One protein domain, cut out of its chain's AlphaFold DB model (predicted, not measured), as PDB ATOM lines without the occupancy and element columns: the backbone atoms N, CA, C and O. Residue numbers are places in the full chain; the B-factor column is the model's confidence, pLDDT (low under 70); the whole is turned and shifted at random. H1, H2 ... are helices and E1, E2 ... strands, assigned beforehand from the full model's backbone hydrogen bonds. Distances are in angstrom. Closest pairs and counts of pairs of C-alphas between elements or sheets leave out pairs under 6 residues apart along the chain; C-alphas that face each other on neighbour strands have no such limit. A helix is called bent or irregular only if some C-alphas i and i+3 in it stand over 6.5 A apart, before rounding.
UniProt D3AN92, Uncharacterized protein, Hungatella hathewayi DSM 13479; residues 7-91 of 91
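This is residues 7 to 91 of the 91 residues of an uncharacterized protein of Hungatella hathewayi DSM 13479 (UniProt D3AN92). A helical hairpin of unequal legs, H1 and the longer H2, has a small two-stranded hairpin, E1 and E2, on the other side of H1, so that H1 lies in the middle of the body. H2 runs on far past the body, and its residues 72 to 89, with 90 and 91 after them, stick out as a free arm that makes much of the length. The printed part has 85 residues with two named strands and two named helices, in the order E1, E2, H1, H2; the sheet, in the order E1, E2, is antiparallel, and the class is mostly helix. The whole is extended, with a radius of gyration of the C-alphas of 18.9 A and spans of 63 by 25 by 14 A.

The sheet is the hairpin of E1, residues 7 to 10, and E2, residues 17 to 21, antiparallel at 173 degrees. N 9 and O 18 are within hydrogen-bond range at 3.0 A, and N 18 and O 9 at 2.8 A. The closest C-alphas of E2 and H1, residues 27 to 46, are those of Leu 20 and His 34, 6.2 A apart; those of E1 and H1 are Val 7 and His 34, 7.2 A apart. H1 has a kink of 29 degrees near residue 34, and it is irregular, with C-alphas 28 and 31 at 8.3 A. H2, residues 53 to 89, was assigned as one helix by its hydrogen bonds but is bent, with C-alphas 79 and 82 at 6.5 A; its arms H2a, residues 53 to 79, and H2b, residues 82 to 89, stand at a steep tilt of 41 degrees. H1 and H2a form a helical hairpin and touch, through residues 28 to 36 of H1 and 56 to 66 of H2a alone; the closest C-alphas are those of Pro 32 and Cys 59, 5.1 A apart. They run opposite ways at a tilt of 36 degrees, only just steep. H2a is apart from E1 and E2, and H2b is apart from E1, E2 and H1. Each O i to N i+4 pair is within hydrogen-bond range in H2a and H2b, and 14 of 16 in H1.

E1 begins at C-alpha 7, (38.770, 25.868, -58.031), and is 10.7 A long; E2 is 12.7 A long. H1 is 27.9 A long. H2a is 39.3 A long from C-alpha 53, at (19.276, 35.267, -51.482), and H2b is 10.3 A long, ending at C-alpha 89, (44.704, -9.461, -35.925).

The C-alphas farthest apart are those of Arg 47 and Ala 91, 63.8 A. Residues 72 to 91 stand free, and the body without them spans 37 by 25 by 13 A. The printed part has no cut and no long link; E2 to H1 is tight. Mean pLDDT of the printed part is 86.4, and residues 90 to 91 are under 70.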
ATOM      1  N   VAL A   7      39.791  25.077 -57.332       86.50
ATOM      2  CA  VAL A   7      38.770  25.868 -58.031       86.50
ATOM      3  C   VAL A   7      39.212  27.324 -57.999       86.50
ATOM      4  O   VAL A   7      39.540  27.851 -56.935       86.50
ATOM      5  N   SER A   8      39.257  27.978 -59.154       90.88
ATOM      6  CA  SER A   8      39.554  29.405 -59.260       90.88
ATOM      7  C   SER A   8      38.636  30.078 -60.271       90.88
ATOM      8  O   SER A   8      38.218  29.476 -61.255       90.88
ATOM      9  N   SER A   9      38.310  31.339 -60.006       90.31
ATOM     10  CA  SER A   9      37.592  32.219 -60.927       90.31
ATOM     11  C   SER A   9      38.120  33.642 -60.786       90.31
ATOM     12  O   SER A   9      38.737  33.979 -59.776       90.31
ATOM     13  N   TYR A  10      37.866  34.485 -61.779       90.44
ATOM     14  CA  TYR A  10      38.194  35.907 -61.719       90.44
ATOM     15  C   TYR A  10      36.939  36.722 -61.409       90.44
ATOM     16  O   TYR A  10      35.859  36.430 -61.924       90.44
ATOM     17  N   CYS A  11      37.077  37.745 -60.569       89.62
ATOM     18  CA  CYS A  11      36.001  38.692 -60.307       89.62
ATOM     19  C   CYS A  11      35.724  39.525 -61.566       89.62
ATOM     20  O   CYS A  11      36.630  40.171 -62.088       89.62
ATOM     21  N   SER A  12      34.472  39.578 -62.020       87.62
ATOM     22  CA  SER A  12      34.077  40.342 -63.212       87.62
ATOM     23  C   SER A  12      34.186  41.864 -63.055       87.62
ATOM     24  O   SER A  12      34.124  42.579 -64.049       87.62
ATOM     25  N   VAL A  13      34.340  42.372 -61.825       89.25
ATOM     26  CA  VAL A  13      34.403  43.816 -61.539       89.25
ATOM     27  C   VAL A  13      35.841  44.321 -61.426       89.25
ATOM     28  O   VAL A  13      36.157  45.375 -61.964       89.25
ATOM     29  N   CYS A  14      36.717  43.593 -60.726       90.94
ATOM     30  CA  CYS A  14      38.106  44.018 -60.492       90.94
ATOM     31  C   CYS A  14      39.170  43.108 -61.114       90.94
ATOM     32  O   CYS A  14      40.356  43.373 -60.947       90.94
ATOM     33  N   GLY A  15      38.783  42.006 -61.762       89.56
ATOM     34  CA  GLY A  15      39.724  41.045 -62.344       89.56
ATOM     35  C   GLY A  15      40.546  40.255 -61.321       89.56
ATOM     36  O   GLY A  15      41.445  39.516 -61.704       89.56
ATOM     37  N   LYS A  16      40.265  40.378 -60.017       92.12
ATOM     38  CA  LYS A  16      41.005  39.660 -58.971       92.12
ATOM     39  C   LYS A  16      40.721  38.158 -59.031       92.12
ATOM     40  O   LYS A  16      39.559  37.753 -59.062       92.12
ATOM     41  N   GLU A  17      41.772  37.337 -58.989       92.38
ATOM     42  CA  GLU A  17      41.631  35.880 -58.885       92.38
ATOM     43  C   GLU A  17      41.122  35.492 -57.489       92.38
ATOM     44  O   GLU A  17      41.688  35.856 -56.454       92.38
ATOM     45  N   ILE A  18      40.049  34.709 -57.459       91.06
ATOM     46  CA  ILE A  18      39.473  34.101 -56.268       91.06
ATOM     47  C   ILE A  18      39.665  32.600 -56.410       91.06
ATOM     48  O   ILE A  18      38.902  31.908 -57.086       91.06
ATOM     49  N   SER A  19      40.717  32.099 -55.768       90.81
ATOM     50  CA  SER A  19      41.051  30.680 -55.749       90.81
ATOM     51  C   SER A  19      40.752  30.040 -54.394       90.81
ATOM     52  O   SER A  19      40.808  30.671 -53.327       90.81
ATOM     53  N   LEU A  20      40.388  28.764 -54.443       88.62
ATOM     54  CA  LEU A  20      40.145  27.901 -53.302       88.62
ATOM     55  C   LEU A  20      40.816  26.551 -53.573       88.62
ATOM     56  O   LEU A  20      40.603  25.929 -54.616       88.62
ATOM     57  N   LYS A  21      41.653  26.116 -52.632       88.06
ATOM     58  CA  LYS A  21      42.315  24.815 -52.700       88.06
ATOM     59  C   LYS A  21      41.506  23.797 -51.903       88.06
ATOM     60  O   LYS A  21      41.182  24.036 -50.737       88.06
ATOM     61  N   GLY A  22      41.190  22.687 -52.554       83.75
ATOM     62  CA  GLY A  22      40.580  21.523 -51.938       83.75
ATOM     63  C   GLY A  22      41.532  20.857 -50.952       83.75
ATOM     64  O   GLY A  22      42.727  20.736 -51.218       83.75
ATOM     65  N   ASN A  23      40.999  20.436 -49.819       82.81
ATOM     66  CA  ASN A  23      41.604  19.521 -48.866       82.81
ATOM     67  C   ASN A  23      40.566  18.448 -48.506       82.81
ATOM     68  O   ASN A  23      39.395  18.561 -48.875       82.81
ATOM     69  N   ASP A  24      40.963  17.426 -47.753       79.00
ATOM     70  CA  ASP A  24      40.065  16.310 -47.428       79.00
ATOM     71  C   ASP A  24      38.768  16.757 -46.730       79.00
ATOM     72  O   ASP A  24      37.722  16.126 -46.883       79.00
ATOM     73  N   LEU A  25      38.795  17.890 -46.026       74.81
ATOM     74  CA  LEU A  25      37.643  18.420 -45.304       74.81
ATOM     75  C   LEU A  25      36.647  19.138 -46.214       74.81
ATOM     76  O   LEU A  25      35.445  18.957 -46.053       74.81
ATOM     77  N   ASN A  26      37.121  19.942 -47.165       81.38
ATOM     78  CA  ASN A  26      36.271  20.824 -47.963       81.38
ATOM     79  C   ASN A  26      36.004  20.312 -49.387       81.38
ATOM     80  O   ASN A  26      35.176  20.894 -50.081       81.38
ATOM     81  N   GLN A  27      36.662  19.231 -49.828       83.50
ATOM     82  CA  GLN A  27      36.577  18.754 -51.212       83.50
ATOM     83  C   GLN A  27      35.143  18.396 -51.635       83.50
ATOM     84  O   GLN A  27      34.769  18.649 -52.776       83.50
ATOM     85  N   ILE A  28      34.319  17.896 -50.709       82.62
ATOM     86  CA  ILE A  28      32.914  17.520 -50.960       82.62
ATOM     87  C   ILE A  28      32.038  18.749 -51.268       82.62
ATOM     88  O   ILE A  28      31.081  18.658 -52.028       82.62
ATOM     89  N   PHE A  29      32.377  19.911 -50.710       85.88
ATOM     90  CA  PHE A  29      31.597  21.146 -50.829       85.88
ATOM     91  C   PHE A  29      32.449  22.317 -51.346       85.88
ATOM     92  O   PHE A  29      32.168  23.484 -51.074       85.88
ATOM     93  N   ILE A  30      33.483  22.020 -52.139       88.31
ATOM     94  CA  ILE A  30      34.440  23.020 -52.631       88.31
ATOM     95  C   ILE A  30      33.777  24.061 -53.541       88.31
ATOM     96  O   ILE A  30      34.096  25.245 -53.457       88.31
ATOM     97  N   HIS A  31      32.818  23.639 -54.367       87.50
ATOM     98  CA  HIS A  31      32.069  24.518 -55.264       87.50
ATOM     99  C   HIS A  31      31.152  25.501 -54.519       87.50
ATOM    100  O   HIS A  31      31.313  26.706 -54.724       87.50
ATOM    101  N   PRO A  32      30.241  25.062 -53.625       87.94
ATOM    102  CA  PRO A  32      29.418  26.003 -52.865       87.94
ATOM    103  C   PRO A  32      30.257  26.889 -51.932       87.94
ATOM    104  O   PRO A  32      29.939  28.064 -51.757       87.94
ATOM    105  N   LEU A  33      31.380  26.390 -51.401       87.62
ATOM    106  CA  LEU A  33      32.311  27.198 -50.607       87.62
ATOM    107  C   LEU A  33      33.014  28.278 -51.444       87.62
ATOM    108  O   LEU A  33      33.183  29.412 -50.991       87.62
ATOM    109  N   HIS A  34      33.415  27.946 -52.674       90.31
ATOM    110  CA  HIS A  34      33.999  28.900 -53.616       90.31
ATOM    111  C   HIS A  34      32.983  29.975 -54.032       90.31
ATOM    112  O   HIS A  34      33.318  31.159 -53.983       90.31
ATOM    113  N   ALA A  35      31.731  29.594 -54.304       89.12
ATOM    114  CA  ALA A  35      30.643  30.534 -54.581       89.12
ATOM    115  C   ALA A  35      30.394  31.498 -53.408       89.12
ATOM    116  O   ALA A  35      30.286  32.709 -53.609       89.12
ATOM    117  N   LEU A  36      30.400  30.991 -52.169       89.19
ATOM    118  CA  LEU A  36      30.261  31.820 -50.971       89.19
ATOM    119  C   LEU A  36      31.425  32.814 -50.833       89.19
ATOM    120  O   LEU A  36      31.215  33.993 -50.551       89.19
ATOM    121  N   LYS A  37      32.662  32.361 -51.073       90.56
ATOM    122  CA  LYS A  37      33.861  33.214 -51.046       90.56
ATOM    123  C   LYS A  37      33.799  34.312 -52.111       90.56
ATOM    124  O   LYS A  37      34.193  35.446 -51.835       90.56
ATOM    125  N   HIS A  38      33.293  33.989 -53.300       90.12
ATOM    126  CA  HIS A  38      33.091  34.945 -54.384       90.12
ATOM    127  C   HIS A  38      32.058  36.017 -54.009       90.12
ATOM    128  O   HIS A  38      32.322  37.211 -54.154       90.12
ATOM    129  N   GLU A  39      30.926  35.609 -53.436       89.75
ATOM    130  CA  GLU A  39      29.886  36.529 -52.971       89.75
ATOM    131  C   GLU A  39      30.380  37.432 -51.829       89.75
ATOM    132  O   GLU A  39      30.138  38.636 -51.841       89.75
ATOM    133  N   ILE A  40      31.140  36.888 -50.869       90.31
ATOM    134  CA  ILE A  40      31.746  37.676 -49.782       90.31
ATOM    135  C   ILE A  40      32.697  38.736 -50.344       90.31
ATOM    136  O   ILE A  40      32.710  39.868 -49.854       90.31
ATOM    137  N   HIS A  41      33.491  38.394 -51.362       91.69
ATOM    138  CA  HIS A  41      34.367  39.356 -52.022       91.69
ATOM    139  C   HIS A  41      33.569  40.469 -52.710       91.69
ATOM    140  O   HIS A  41      33.839  41.645 -52.468       91.69
ATOM    141  N   LEU A  42      32.558  40.118 -53.509       90.25
ATOM    142  CA  LEU A  42      31.681  41.089 -54.166       90.25
ATOM    143  C   LEU A  42      30.998  42.017 -53.155       90.25
ATOM    144  O   LEU A  42      30.949  43.233 -53.356       90.25
ATOM    145  N   TRP A  43      30.546  41.464 -52.033       90.19
ATOM    146  CA  TRP A  43      29.870  42.234 -51.000       90.19
ATOM    147  C   TRP A  43      30.826  43.168 -50.248       90.19
ATOM    148  O   TRP A  43      30.510  44.340 -50.059       90.19
ATOM    149  N   ARG A  44      32.023  42.700 -49.868       92.19
ATOM    150  CA  ARG A  44      33.002  43.513 -49.121       92.19
ATOM    151  C   ARG A  44      33.718  44.548 -49.981       92.19
ATOM    152  O   ARG A  44      33.935  45.662 -49.522       92.19
ATOM    153  N   THR A  45      34.118  44.181 -51.195       91.81
ATOM    154  CA  THR A  45      34.953  45.033 -52.056       91.81
ATOM    155  C   THR A  45      34.116  45.924 -52.965       91.81
ATOM    156  O   THR A  45      34.500  47.060 -53.222       91.81
ATOM    157  N   HIS A  46      32.961  45.444 -53.427       90.38
ATOM    158  CA  HIS A  46      32.143  46.159 -54.408       90.38
ATOM    159  C   HIS A  46      30.763  46.570 -53.882       90.38
ATOM    160  O   HIS A  46      30.025  47.223 -54.617       90.38
ATOM    161  N   ARG A  47      30.388  46.193 -52.643       87.88
ATOM    162  CA  ARG A  47      29.020  46.343 -52.097       87.88
ATOM    163  C   ARG A  47      27.932  45.829 -53.055       87.88
ATOM    164  O   ARG A  47      26.799  46.300 -53.028       87.88
ATOM    165  N   ARG A  48      28.262  44.841 -53.896       85.50
ATOM    166  CA  ARG A  48      27.335  44.200 -54.840       85.50
ATOM    167  C   ARG A  48      27.064  42.762 -54.426       85.50
ATOM    168  O   ARG A  48      27.885  42.132 -53.767       85.50
ATOM    169  N   ARG A  49      25.907  42.258 -54.842       79.94
ATOM    170  CA  ARG A  49      25.538  40.845 -54.756       79.94
ATOM    171  C   ARG A  49      25.342  40.293 -56.156       79.94
ATOM    172  O   ARG A  49      24.803  40.999 -57.007       79.94
ATOM    173  N   MET A  50      25.794  39.068 -56.390       78.56
ATOM    174  CA  MET A  50      25.604  38.374 -57.665       78.56
ATOM    175  C   MET A  50      24.603  37.229 -57.518       78.56
ATOM    176  O   MET A  50      23.813  36.982 -58.427       78.56
ATOM    177  N   LEU A  51      24.596  36.560 -56.366       78.44
ATOM    178  CA  LEU A  51      23.659  35.483 -56.069       78.44
ATOM    179  C   LEU A  51      22.331  36.015 -55.518       78.44
ATOM    180  O   LEU A  51      22.282  36.942 -54.705       78.44
ATOM    181  N   LYS A  52      21.227  35.374 -55.921       84.38
ATOM    182  CA  LYS A  52      19.931  35.563 -55.258       84.38
ATOM    183  C   LYS A  52      20.020  35.030 -53.828       84.38
ATOM    184  O   LYS A  52      20.695  34.038 -53.562       84.38
ATOM    185  N   VAL A  53      19.284  35.652 -52.907       83.25
ATOM    186  CA  VAL A  53      19.276  35.267 -51.482       83.25
ATOM    187  C   VAL A  53      18.887  33.793 -51.291       83.25
ATOM    188  O   VAL A  53      19.454  33.112 -50.440       83.25
ATOM    189  N   SER A  54      17.987  33.271 -52.130       83.19
ATOM    190  CA  SER A  54      17.606  31.853 -52.152       83.19
ATOM    191  C   SER A  54      18.778  30.918 -52.453       83.19
ATOM    192  O   SER A  54      18.923  29.881 -51.813       83.19
ATOM    193  N   ASP A  55      19.625  31.279 -53.415       83.81
ATOM    194  CA  ASP A  55      20.750  30.444 -53.846       83.81
ATOM    195  C   ASP A  55      21.935  30.568 -52.884       83.81
ATOM    196  O   ASP A  55      22.637  29.587 -52.637       83.81
ATOM    197  N   LEU A  56      22.090  31.734 -52.244       85.06
ATOM    198  CA  LEU A  56      22.994  31.913 -51.110       85.06
ATOM    199  C   LEU A  56      22.633  30.965 -49.956       85.06
ATOM    200  O   LEU A  56      23.505  30.287 -49.412       85.06
ATOM    201  N   LEU A  57      21.345  30.892 -49.603       86.81
ATOM    202  CA  LEU A  57      20.871  30.028 -48.524       86.81
ATOM    203  C   LEU A  57      21.093  28.547 -48.860       86.81
ATOM    204  O   LEU A  57      21.580  27.796 -48.019       86.81
ATOM    205  N   LYS A  58      20.832  28.136 -50.110       85.81
ATOM    206  CA  LYS A  58      21.149  26.780 -50.589       85.81
ATOM    207  C   LYS A  58      22.639  26.457 -50.464       85.81
ATOM    208  O   LYS A  58      22.968  25.369 -50.002       85.81
ATOM    209  N   CYS A  59      23.530  27.387 -50.822       86.69
ATOM    210  CA  CYS A  59      24.975  27.181 -50.676       86.69
ATOM    211  C   CYS A  59      25.371  26.982 -49.208       86.69
ATOM    212  O   CYS A  59      26.138  26.072 -48.902       86.69
ATOM    213  N   LEU A  60      24.823  27.786 -48.291       87.56
ATOM    214  CA  LEU A  60      25.070  27.634 -46.853       87.56
ATOM    215  C   LEU A  60      24.589  26.275 -46.332       87.56
ATOM    216  O   LEU A  60      25.327  25.597 -45.619       87.56
ATOM    217  N   ILE A  61      23.389  25.850 -46.737       89.38
ATOM    218  CA  ILE A  61      22.831  24.543 -46.371       89.38
ATOM    219  C   ILE A  61      23.704  23.408 -46.921       89.38
ATOM    220  O   ILE A  61      24.028  22.481 -46.186       89.38
ATOM    221  N   GLN A  62      24.144  23.483 -48.180       88.25
ATOM    222  CA  GLN A  62      25.020  22.471 -48.778       88.25
ATOM    223  C   GLN A  62      26.366  22.357 -48.055       88.25
ATOM    224  O   GLN A  62      26.845  21.245 -47.838       88.25
ATOM    225  N   VAL A  63      26.963  23.480 -47.644       86.75
ATOM    226  CA  VAL A  63      28.197  23.475 -46.844       86.75
ATOM    227  C   VAL A  63      27.954  22.834 -45.474       86.75
ATOM    228  O   VAL A  63      28.747  21.994 -45.049       86.75
ATOM    229  N   ALA A  64      26.843  23.161 -44.809       88.12
ATOM    230  CA  ALA A  64      26.489  22.576 -43.515       88.12
ATOM    231  C   ALA A  64      26.248  21.058 -43.604       88.12
ATOM    232  O   ALA A  64      26.799  20.299 -42.806       88.12
ATOM    233  N   ILE A  65      25.490  20.599 -44.605       90.00
ATOM    234  CA  ILE A  65      25.243  19.170 -44.854       90.00
ATOM    235  C   ILE A  65      26.554  18.448 -45.175       90.00
ATOM    236  O   ILE A  65      26.807  17.372 -44.638       90.00
ATOM    237  N   GLY A  66      27.414  19.038 -46.011       85.56
ATOM    238  CA  GLY A  66      28.723  18.469 -46.333       85.56
ATOM    239  C   GLY A  66      29.600  18.269 -45.094       85.56
ATOM    240  O   GLY A  66      30.266  17.241 -44.967       85.56
ATOM    241  N   PHE A  67      29.556  19.210 -44.149       86.44
ATOM    242  CA  PHE A  67      30.262  19.094 -42.873       86.44
ATOM    243  C   PHE A  67      29.667  17.995 -41.982       86.44
ATOM    244  O   PHE A  67      30.407  17.175 -41.439       86.44
ATOM    245  N   LEU A  68      28.335  17.920 -41.895       89.75
ATOM    246  CA  LEU A  68      27.631  16.882 -41.141       89.75
ATOM    247  C   LEU A  68      27.972  15.476 -41.660       89.75
ATOM    248  O   LEU A  68      28.327  14.598 -40.877       89.75
ATOM    249  N   LEU A  69      27.935  15.272 -42.980       88.44
ATOM    250  CA  LEU A  69      28.280  13.993 -43.610       88.44
ATOM    251  C   LEU A  69      29.724  13.577 -43.316       88.44
ATOM    252  O   LEU A  69      29.993  12.396 -43.094       88.44
ATOM    253  N   ARG A  70      30.658  14.535 -43.267       84.50
ATOM    254  CA  ARG A  70      32.047  14.255 -42.883       84.50
ATOM    255  C   ARG A  70      32.170  13.808 -41.433       84.50
ATOM    256  O   ARG A  70      32.885  12.843 -41.181       84.50
ATOM    257  N   ILE A  71      31.463  14.455 -40.507       88.12
ATOM    258  CA  ILE A  71      31.439  14.034 -39.098       88.12
ATOM    259  C   ILE A  71      30.900  12.606 -38.985       88.12
ATOM    260  O   ILE A  71      31.535  11.768 -38.351       88.12
ATOM    261  N   VAL A  72      29.781  12.306 -39.652       89.75
ATOM    262  CA  VAL A  72      29.193  10.958 -39.660       89.75
ATOM    263  C   VAL A  72      30.178   9.932 -40.219       89.75
ATOM    264  O   VAL A  72      30.370   8.888 -39.604       89.75
ATOM    265  N   MET A  73      30.866  10.234 -41.327       87.25
ATOM    266  CA  MET A  73      31.923   9.366 -41.858       87.25
ATOM    267  C   MET A  73      33.030   9.106 -40.835       87.25
ATOM    268  O   MET A  73      33.431   7.961 -40.671       87.25
ATOM    269  N   ILE A  74      33.536  10.140 -40.158       88.56
ATOM    270  CA  ILE A  74      34.610   9.991 -39.165       88.56
ATOM    271  C   ILE A  74      34.145   9.103 -38.007       88.56
ATOM    272  O   ILE A  74      34.873   8.201 -37.609       88.56
ATOM    273  N   ILE A  75      32.923   9.313 -37.510       90.62
ATOM    274  CA  ILE A  75      32.335   8.485 -36.449       90.62
ATOM    275  C   ILE A  75      32.216   7.033 -36.909       90.62
ATOM    276  O   ILE A  75      32.646   6.136 -36.189       90.62
ATOM    277  N   LEU A  76      31.682   6.796 -38.110       90.38
ATOM    278  CA  LEU A  76      31.576   5.450 -38.669       90.38
ATOM    279  C   LEU A  76      32.945   4.781 -38.741       90.38
ATOM    280  O   LEU A  76      33.076   3.666 -38.256       90.38
ATOM    281  N   TRP A  77      33.966   5.480 -39.242       88.62
ATOM    282  CA  TRP A  77      35.335   4.969 -39.274       88.62
ATOM    283  C   TRP A  77      35.859   4.628 -37.879       88.62
ATOM    284  O   TRP A  77      36.407   3.549 -37.704       88.62
ATOM    285  N   ILE A  78      35.656   5.487 -36.878       90.25
ATOM    286  CA  ILE A  78      36.083   5.221 -35.493       90.25
ATOM    287  C   ILE A  78      35.392   3.980 -34.925       90.25
ATOM    288  O   ILE A  78      36.023   3.217 -34.200       90.25
ATOM    289  N   VAL A  79      34.114   3.770 -35.246       90.38
ATOM    290  CA  VAL A  79      33.352   2.615 -34.762       90.38
ATOM    291  C   VAL A  79      33.746   1.345 -35.507       90.38
ATOM    292  O   VAL A  79      33.952   0.327 -34.863       90.38
ATOM    293  N   THR A  80      33.879   1.372 -36.834       88.06
ATOM    294  CA  THR A  80      34.150   0.172 -37.644       88.06
ATOM    295  C   THR A  80      35.614  -0.254 -37.621       88.06
ATOM    296  O   THR A  80      35.898  -1.444 -37.728       88.06
ATOM    297  N   PHE A  81      36.548   0.688 -37.473       87.44
ATOM    298  CA  PHE A  81      37.985   0.413 -37.447       87.44
ATOM    299  C   PHE A  81      38.418  -0.600 -36.372       87.44
ATOM    300  O   PHE A  81      39.151  -1.519 -36.725       87.44
ATOM    301  N   PRO A  82      37.974  -0.522 -35.100       85.00
ATOM    302  CA  PRO A  82      38.338  -1.517 -34.094       85.00
ATOM    303  C   PRO A  82      37.774  -2.906 -34.402       85.00
ATOM    304  O   PRO A  82      38.474  -3.887 -34.182       85.00
ATOM    305  N   PHE A  83      36.560  -3.019 -34.955       85.62
ATOM    306  CA  PHE A  83      36.023  -4.323 -35.371       85.62
ATOM    307  C   PHE A  83      36.831  -4.931 -36.517       85.62
ATOM    308  O   PHE A  83      37.133  -6.122 -36.484       85.62
ATOM    309  N   TRP A  84      37.218  -4.114 -37.501       84.88
ATOM    310  CA  TRP A  84      38.095  -4.551 -38.585       84.88
ATOM    311  C   TRP A  84      39.471  -4.977 -38.058       84.88
ATOM    312  O   TRP A  84      39.932  -6.066 -38.376       84.88
ATOM    313  N   ALA A  85      40.081  -4.179 -37.176       83.62
ATOM    314  CA  ALA A  85      41.374  -4.496 -36.580       83.62
ATOM    315  C   ALA A  85      41.331  -5.795 -35.758       83.62
ATOM    316  O   ALA A  85      42.214  -6.633 -35.898       83.62
ATOM    317  N   ILE A  86      40.297  -6.007 -34.938       84.44
ATOM    318  CA  ILE A  86      40.146  -7.262 -34.191       84.44
ATOM    319  C   ILE A  86      40.011  -8.441 -35.158       84.44
ATOM    320  O   ILE A  86      40.674  -9.448 -34.957       84.44
ATOM    321  N   HIS A  87      39.210  -8.327 -36.220       83.19
ATOM    322  CA  HIS A  87      39.078  -9.404 -37.204       83.19
ATOM    323  C   HIS A  87      40.397  -9.704 -37.934       83.19
ATOM    324  O   HIS A  87      40.685 -10.862 -38.194       83.19
ATOM    325  N   GLU A  88      41.199  -8.693 -38.268       82.44
ATOM    326  CA  GLU A  88      42.451  -8.878 -39.016       82.44
ATOM    327  C   GLU A  88      43.616  -9.381 -38.144       82.44
ATOM    328  O   GLU A  88      44.497 -10.068 -38.647       82.44
ATOM    329  N   PHE A  89      43.634  -9.050 -36.847       77.38
ATOM    330  CA  PHE A  89      44.704  -9.461 -35.925       77.38
ATOM    331  C   PHE A  89      44.363 -10.694 -35.066       77.38
ATOM    332  O   PHE A  89      45.278 -11.282 -34.490       77.38
ATOM    333  N   CYS A  90      43.085 -11.084 -34.947       64.62
ATOM    334  CA  CYS A  90      42.649 -12.317 -34.264       64.62
ATOM    335  C   CYS A  90      42.212 -13.449 -35.219       64.62
ATOM    336  O   CYS A  90      41.772 -14.490 -34.726       64.62
ATOM    337  N   ALA A  91      42.309 -13.265 -36.540       53.75
ATOM    338  CA  ALA A  91      42.188 -14.335 -37.540       53.75
ATOM    339  C   ALA A  91      43.576 -14.763 -38.035       53.75
ATOM    340  O   ALA A  91      43.734 -15.967 -38.335       53.75
TER     341      ALA A  91